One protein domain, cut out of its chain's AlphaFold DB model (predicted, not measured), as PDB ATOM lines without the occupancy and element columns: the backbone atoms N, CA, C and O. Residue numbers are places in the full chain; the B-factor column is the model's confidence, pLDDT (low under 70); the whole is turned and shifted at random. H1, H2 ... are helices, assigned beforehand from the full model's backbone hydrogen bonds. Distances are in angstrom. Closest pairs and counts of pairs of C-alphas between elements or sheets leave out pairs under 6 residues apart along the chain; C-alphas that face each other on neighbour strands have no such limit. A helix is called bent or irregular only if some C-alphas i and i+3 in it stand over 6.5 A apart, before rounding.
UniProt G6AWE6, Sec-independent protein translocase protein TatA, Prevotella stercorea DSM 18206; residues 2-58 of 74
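AT A GLANCE: This is residues 2 to 58 of the 74 residues of the protein "Sec-independent protein translocase protein TatA" of Prevotella stercorea DSM 18206 (UniProt G6AWE6). Three helices follow each other end to end in an open zigzag, with no core: H1 makes a corner with H2 near residues 14 and 15, and H2 makes another with H3 near residues 31 to 33. H3 is the long arm at one end, H1 the shorter arm at the other, and H2 the piece between them. The printed part has 57 residues with three named helices, H1, H2 and H3 in that order, and no named strand; the class is all helix. It is extended, with a radius of gyration of the C-alphas of 19.1 A, and spans 63 by 26 by 11 A.

IN THESE COORDINATES: Find C-alpha 2 at (141.489, 142.467, 78.709), where H1 begins; it covers residues 2 to 13. H1 is neither bent nor irregular, but only just: C-alphas 8 and 11 are 6.4 A apart. After H1 come two residues, and then H2 begins with C-alpha 16 at (143.460, 145.731, 101.834); it takes in residues 16 to 30, 20.3 A from first to last C-alpha. After three more residues comes H3, residues 34 to 58, the longest helix with 25 residues and 36.0 A; look for its end at C-alpha 58 at (158.671, 163.838, 135.402).

HOW THE PARTS SIT: Start at H1 and H2, which are close but not clearly touching; their closest C-alphas, those of Pro 11 and Glu 18, are 7.9 A apart. Their lines are about perpendicular, at 83 degrees. Go on to H2 and H3, which are also close but not clearly touching; here the closest C-alphas are those of Leu 27 and Leu 35, at 7.2 A. These two lines are about perpendicular as well, at 79 degrees. H1 and H3 are apart. In the backbones of H2 and H3 you will find each O i to N i+4 pair within hydrogen-bond range, while in H1 it is 6 of 8.

THE WHOLE: Look at the two ends: the C-alphas of Asp 2 and Lys 58 are the two farthest apart, at 63.0 A. Residues 2 to 9, which belong to H1, stand free, and so do residues 36 to 58, which belong to H3. The printed part has no cut, and both links, H1 to H2 and H2 to H3, are tight. In the B-factor column the mean pLDDT of the printed part is 84.5; it is under 70 at residues 9 to 14 and 57 to 58.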
ATOM      1  N   ASP A   2     142.235 142.370  77.443       76.56
ATOM      2  CA  ASP A   2     141.489 142.467  78.709       76.56
ATOM      3  C   ASP A   2     142.285 142.019  79.949       76.56
ATOM      4  O   ASP A   2     142.340 142.734  80.945       76.56
ATOM      5  N   ALA A   3     142.994 140.885  79.876       76.69
ATOM      6  CA  ALA A   3     143.789 140.378  81.003       76.69
ATOM      7  C   ALA A   3     144.982 141.284  81.374       76.69
ATOM      8  O   ALA A   3     145.349 141.394  82.541       76.69
ATOM      9  N   VAL A   4     145.568 141.964  80.383       73.62
ATOM     10  CA  VAL A   4     146.698 142.888  80.582       73.62
ATOM     11  C   VAL A   4     146.229 144.154  81.300       73.62
ATOM     12  O   VAL A   4     146.911 144.648  82.194       73.62
ATOM     13  N   LEU A   5     145.027 144.633  80.964       70.31
ATOM     14  CA  LEU A   5     144.410 145.797  81.594       70.31
ATOM     15  C   LEU A   5     144.000 145.501  83.050       70.31
ATOM     16  O   LEU A   5     144.239 146.327  83.925       70.31
ATOM     17  N   SER A   6     143.491 144.294  83.342       72.50
ATOM     18  CA  SER A   6     143.227 143.849  84.723       72.50
ATOM     19  C   SER A   6     144.494 143.761  85.577       72.50
ATOM     20  O   SER A   6     144.491 144.232  86.711       72.50
ATOM     21  N   VAL A   7     145.586 143.198  85.048       72.50
ATOM     22  CA  VAL A   7     146.860 143.081  85.784       72.50
ATOM     23  C   VAL A   7     147.498 144.448  86.057       72.50
ATOM     24  O   VAL A   7     148.113 144.621  87.103       72.50
ATOM     25  N   MET A   8     147.322 145.432  85.168       70.81
ATOM     26  CA  MET A   8     147.827 146.799  85.366       70.81
ATOM     27  C   MET A   8     146.981 147.659  86.317       70.81
ATOM     28  O   MET A   8     147.534 148.563  86.941       70.81
ATOM     29  N   ILE A   9     145.675 147.399  86.459       68.50
ATOM     30  CA  ILE A   9     144.798 148.153  87.379       68.50
ATOM     31  C   ILE A   9     144.809 147.583  88.806       68.50
ATOM     32  O   ILE A   9     144.640 148.349  89.754       68.50
ATOM     33  N   LEU A  10     145.097 146.287  88.985       66.81
ATOM     34  CA  LEU A  10     145.283 145.669  90.308       66.81
ATOM     35  C   LEU A  10     146.244 146.448  91.232       66.81
ATOM     36  O   LEU A  10     145.796 146.804  92.313       66.81
ATOM     37  N   PRO A  11     147.478 146.811  90.827       66.00
ATOM     38  CA  PRO A  11     148.401 147.563  91.684       66.00
ATOM     39  C   PRO A  11     148.025 149.042  91.871       66.00
ATOM     40  O   PRO A  11     148.660 149.741  92.654       66.00
ATOM     41  N   MET A  12     147.039 149.566  91.132       65.50
ATOM     42  CA  MET A  12     146.560 150.947  91.289       65.50
ATOM     43  C   MET A  12     145.484 151.055  92.384       65.50
ATOM     44  O   MET A  12     145.175 152.147  92.854       65.50
ATOM     45  N   MET A  13     144.952 149.911  92.820       61.53
ATOM     46  CA  MET A  13     144.058 149.760  93.960       61.53
ATOM     47  C   MET A  13     144.826 149.216  95.170       61.53
ATOM     48  O   MET A  13     144.266 148.355  95.839       61.53
ATOM     49  N   ILE A  14     146.058 149.706  95.448       64.56
ATOM     50  CA  ILE A  14     146.826 149.327  96.655       64.56
ATOM     51  C   ILE A  14     145.924 149.501  97.868       64.56
ATOM     52  O   ILE A  14     145.702 150.595  98.389       64.56
ATOM     53  N   GLY A  15     145.352 148.382  98.261       76.12
ATOM     54  CA  GLY A  15     144.219 148.297  99.144       76.12
ATOM     55  C   GLY A  15     144.444 147.146 100.096       76.12
ATOM     56  O   GLY A  15     145.507 146.521 100.152       76.12
ATOM     57  N   THR A  16     143.419 146.843 100.881       81.81
ATOM     58  CA  THR A  16     143.460 145.731 101.834       81.81
ATOM     59  C   THR A  16     143.843 144.403 101.172       81.81
ATOM     60  O   THR A  16     144.443 143.562 101.834       81.81
ATOM     61  N   SER A  17     143.578 144.232  99.873       83.12
ATOM     62  CA  SER A  17     143.930 143.048  99.086       83.12
ATOM     63  C   SER A  17     145.440 142.803  98.965       83.12
ATOM     64  O   SER A  17     145.882 141.703  99.302       83.12
ATOM     65  N   GLU A  18     146.259 143.777  98.546       84.38
ATOM     66  CA  GLU A  18     147.717 143.573  98.473       84.38
ATOM     67  C   GLU A  18     148.350 143.451  99.854       84.38
ATOM     68  O   GLU A  18     149.243 142.624 100.045       84.38
ATOM     69  N   LEU A  19     147.868 144.217 100.840       87.31
ATOM     70  CA  LEU A  19     148.365 144.101 102.210       87.31
ATOM     71  C   LEU A  19     148.095 142.702 102.784       87.31
ATOM     72  O   LEU A  19     148.947 142.146 103.474       87.31
ATOM     73  N   LEU A  20     146.943 142.105 102.461       89.56
ATOM     74  CA  LEU A  20     146.598 140.743 102.862       89.56
ATOM     75  C   LEU A  20     147.435 139.700 102.109       89.56
ATOM     76  O   LEU A  20     147.855 138.723 102.721       89.56
ATOM     77  N   LEU A  21     147.756 139.925 100.829       90.88
ATOM     78  CA  LEU A  21     148.648 139.057 100.052       90.88
ATOM     79  C   LEU A  21     150.085 139.067 100.605       90.88
ATOM     80  O   LEU A  21     150.670 138.008 100.833       90.88
ATOM     81  N   ILE A  22     150.640 140.254 100.874       90.62
ATOM     82  CA  ILE A  22     151.969 140.417 101.481       90.62
ATOM     83  C   ILE A  22     151.964 139.842 102.901       90.62
ATOM     84  O   ILE A  22     152.866 139.092 103.267       90.62
ATOM     85  N   GLY A  23     150.920 140.135 103.682       91.12
ATOM     86  CA  GLY A  23     150.721 139.581 105.016       91.12
ATOM     87  C   GLY A  23     150.685 138.055 105.004       91.12
ATOM     88  O   GLY A  23     151.347 137.433 105.827       91.12
ATOM     89  N   ALA A  24     149.996 137.445 104.037       92.31
ATOM     90  CA  ALA A  24     149.955 135.997 103.856       92.31
ATOM     91  C   ALA A  24     151.327 135.417 103.479       92.31
ATOM     92  O   ALA A  24     151.709 134.377 104.013       92.31
ATOM     93  N   LEU A  25     152.102 136.094 102.623       94.31
ATOM     94  CA  LEU A  25     153.457 135.662 102.267       94.31
ATOM     95  C   LEU A  25     154.405 135.723 103.474       94.31
ATOM     96  O   LEU A  25     155.126 134.767 103.746       94.31
ATOM     97  N   VAL A  26     154.354 136.808 104.249       93.00
ATOM     98  CA  VAL A  26     155.085 136.937 105.519       93.00
ATOM     99  C   VAL A  26     154.646 135.848 106.503       93.00
ATOM    100  O   VAL A  26     155.488 135.217 107.138       93.00
ATOM    101  N   LEU A  27     153.346 135.564 106.596       93.31
ATOM    102  CA  LEU A  27     152.810 134.502 107.447       93.31
ATOM    103  C   LEU A  27     153.277 133.109 107.015       93.31
ATOM    104  O   LEU A  27     153.446 132.245 107.869       93.31
ATOM    105  N   LEU A  28     153.491 132.883 105.720       94.06
ATOM    106  CA  LEU A  28     154.002 131.620 105.193       94.06
ATOM    107  C   LEU A  28     155.497 131.444 105.498       94.06
ATOM    108  O   LEU A  28     155.915 130.351 105.866       94.06
ATOM    109  N   LEU A  29     156.288 132.516 105.388       94.19
ATOM    110  CA  LEU A  29     157.729 132.488 105.659       94.19
ATOM    111  C   LEU A  29     158.044 132.400 107.157       94.19
ATOM    112  O   LEU A  29     158.900 131.622 107.569       94.19
ATOM    113  N   PHE A  30     157.363 133.203 107.976       91.69
ATOM    114  CA  PHE A  30     157.630 133.302 109.411       91.69
ATOM    115  C   PHE A  30     156.693 132.428 110.256       91.69
ATOM    116  O   PHE A  30     157.030 132.076 111.384       91.69
ATOM    117  N   GLY A  31     155.534 132.040 109.729       87.75
ATOM    118  CA  GLY A  31     154.517 131.273 110.443       87.75
ATOM    119  C   GLY A  31     153.546 132.144 111.250       87.75
ATOM    120  O   GLY A  31     153.895 133.195 111.791       87.75
ATOM    121  N   GLY A  32     152.316 131.640 111.421       87.94
ATOM    122  CA  GLY A  32     151.221 132.313 112.140       87.94
ATOM    123  C   GLY A  32     151.512 132.715 113.587       87.94
ATOM    124  O   GLY A  32     150.894 133.635 114.113       87.94
ATOM    125  N   LYS A  33     152.467 132.042 114.235       89.19
ATOM    126  CA  LYS A  33     152.820 132.276 115.641       89.19
ATOM    127  C   LYS A  33     153.922 133.318 115.835       89.19
ATOM    128  O   LYS A  33     153.919 133.996 116.856       89.19
ATOM    129  N   LYS A  34     154.836 133.478 114.875       90.00
ATOM    130  CA  LYS A  34     156.030 134.325 115.040       90.00
ATOM    131  C   LYS A  34     155.740 135.809 114.870       90.00
ATOM    132  O   LYS A  34     156.306 136.619 115.596       90.00
ATOM    133  N   LEU A  35     154.821 136.163 113.975       90.44
ATOM    134  CA  LEU A  35     154.403 137.548 113.774       90.44
ATOM    135  C   LEU A  35     153.790 138.174 115.054       90.44
ATOM    136  O   LEU A  35     154.297 139.206 115.497       90.44
ATOM    137  N   PRO A  36     152.791 137.558 115.725       87.81
ATOM    138  CA  PRO A  36     152.240 138.096 116.975       87.81
ATOM    139  C   PRO A  36     153.202 137.994 118.169       87.81
ATOM    140  O   PRO A  36     153.177 138.860 119.043       87.81
ATOM    141  N   GLU A  37     154.063 136.971 118.219       92.56
ATOM    142  CA  GLU A  37     155.109 136.832 119.245       92.56
ATOM    143  C   GLU A  37     156.112 138.000 119.170       92.56
ATOM    144  O   GLU A  37     156.382 138.655 120.179       92.56
ATOM    145  N   MET A  38     156.570 138.339 117.960       92.06
ATOM    146  CA  MET A  38     157.480 139.459 117.715       92.06
ATOM    147  C   MET A  38     156.811 140.818 117.975       92.06
ATOM    148  O   MET A  38     157.413 141.688 118.602       92.06
ATOM    149  N   MET A  39     155.545 140.991 117.572       92.50
ATOM    150  CA  MET A  39     154.769 142.202 117.875       92.50
ATOM    151  C   MET A  39     154.560 142.405 119.380       92.50
ATOM    152  O   MET A  39     154.658 143.534 119.854       92.50
ATOM    153  N   ARG A  40     154.303 141.337 120.154       94.25
ATOM    154  CA  ARG A  40     154.182 141.422 121.622       94.25
ATOM    155  C   ARG A  40     155.492 141.863 122.270       94.25
ATOM    156  O   ARG A  40     155.456 142.747 123.119       94.25
ATOM    157  N   GLY A  41     156.624 141.297 121.846       95.12
ATOM    158  CA  GLY A  41     157.945 141.705 122.335       95.12
ATOM    159  C   GLY A  41     158.263 143.167 122.011       95.12
ATOM    160  O   GLY A  41     158.648 143.929 122.896       95.12
ATOM    161  N   LEU A  42     158.014 143.594 120.767       95.81
ATOM    162  CA  LEU A  42     158.203 144.985 120.348       95.81
ATOM    163  C   LEU A  42     157.282 145.940 121.120       95.81
ATOM    164  O   LEU A  42     157.734 146.976 121.597       95.81
ATOM    165  N   GLY A  43     156.006 145.584 121.291       94.56
ATOM    166  CA  GLY A  43     155.031 146.394 122.021       94.56
ATOM    167  C   GLY A  43     155.387 146.573 123.497       94.56
ATOM    168  O   GLY A  43     155.252 147.673 124.029       94.56
ATOM    169  N   GLN A  44     155.899 145.525 124.149       95.75
ATOM    170  CA  GLN A  44     156.427 145.623 125.512       95.75
ATOM    171  C   GLN A  44     157.654 146.537 125.574       95.75
ATOM    172  O   GLN A  44     157.694 147.421 126.425       95.75
ATOM    173  N   GLY A  45     158.599 146.396 124.637       96.25
ATOM    174  CA  GLY A  45     159.777 147.264 124.553       96.25
ATOM    175  C   GLY A  45     159.421 148.738 124.350       96.25
ATOM    176  O   GLY A  45     159.917 149.595 125.077       96.25
ATOM    177  N   VAL A  46     158.501 149.040 123.426       95.88
ATOM    178  CA  VAL A  46     158.009 150.409 123.184       95.88
ATOM    179  C   VAL A  46     157.303 150.972 124.421       95.88
ATOM    180  O   VAL A  46     157.472 152.149 124.736       95.88
ATOM    181  N   ARG A  47     156.534 150.148 125.146       94.31
ATOM    182  CA  ARG A  47     155.851 150.574 126.374       94.31
ATOM    183  C   ARG A  47     156.842 150.893 127.490       94.31
ATOM    184  O   ARG A  47     156.793 151.996 128.013       94.31
ATOM    185  N   SER A  48     157.788 149.998 127.772       94.31
ATOM    186  CA  SER A  48     158.845 150.236 128.765       94.31
ATOM    187  C   SER A  48     159.732 151.429 128.404       94.31
ATOM    188  O   SER A  48     160.110 152.192 129.286       94.31
ATOM    189  N   PHE A  49     160.020 151.633 127.114       94.44
ATOM    190  CA  PHE A  49     160.756 152.807 126.643       94.44
ATOM    191  C   PHE A  49     159.991 154.105 126.929       94.44
ATOM    192  O   PHE A  49     160.553 155.062 127.452       94.44
ATOM    193  N   LYS A  50     158.687 154.127 126.636       91.88
ATOM    194  CA  LYS A  50     157.821 155.282 126.894       91.88
ATOM    195  C   LYS A  50     157.627 155.553 128.388       91.88
ATOM    196  O   LYS A  50     157.598 156.717 128.776       91.88
ATOM    197  N   ASP A  51     157.509 154.510 129.205       92.25
ATOM    198  CA  ASP A  51     157.374 154.632 130.659       92.25
ATOM    199  C   ASP A  51     158.669 155.188 131.279       92.25
ATOM    200  O   ASP A  51     158.617 156.167 132.020       92.25
ATOM    201  N   GLY A  52     159.837 154.672 130.878       90.69
ATOM    202  CA  GLY A  52     161.134 155.196 131.323       90.69
ATOM    203  C   GLY A  52     161.402 156.637 130.869       90.69
ATOM    204  O   GLY A  52     161.946 157.431 131.631       90.69
ATOM    205  N   MET A  53     160.964 157.007 129.659       89.00
ATOM    206  CA  MET A  53     161.052 158.388 129.169       89.00
ATOM    207  C   MET A  53     160.173 159.337 129.996       89.00
ATOM    208  O   MET A  53     160.606 160.429 130.340       89.00
ATOM    209  N   LYS A  54     158.951 158.914 130.351       85.19
ATOM    210  CA  LYS A  54     158.045 159.699 131.201       85.19
ATOM    211  C   LYS A  54     158.585 159.883 132.610       85.19
ATOM    212  O   LYS A  54     158.450 160.969 133.152       85.19
ATOM    213  N   GLU A  55     159.177 158.851 133.196       79.94
ATOM    214  CA  GLU A  55     159.775 158.936 134.530       79.94
ATOM    215  C   GLU A  55     160.996 159.869 134.541       79.94
ATOM    216  O   GLU A  55     161.139 160.684 135.449       79.94
ATOM    217  N   GLY A  56     161.804 159.839 133.474       71.25
ATOM    218  CA  GLY A  56     162.893 160.794 133.260       71.25
ATOM    219  C   GLY A  56     162.413 162.235 133.061       71.25
ATOM    220  O   GLY A  56     163.005 163.149 133.621       71.25
ATOM    221  N   SER A  57     161.320 162.451 132.321       64.19
ATOM    222  CA  SER A  57     160.736 163.788 132.128       64.19
ATOM    223  C   SER A  57     159.994 164.312 133.363       64.19
ATOM    224  O   SER A  57     159.996 165.511 133.609       64.19
ATOM    225  N   LYS A  58     159.392 163.439 134.181       58.34
ATOM    226  CA  LYS A  58     158.671 163.838 135.402       58.34
ATOM    227  C   LYS A  58     159.610 164.310 136.521       58.34
ATOM    228  O   LYS A  58     159.181 165.044 137.408       58.34
TER     229      LYS A  58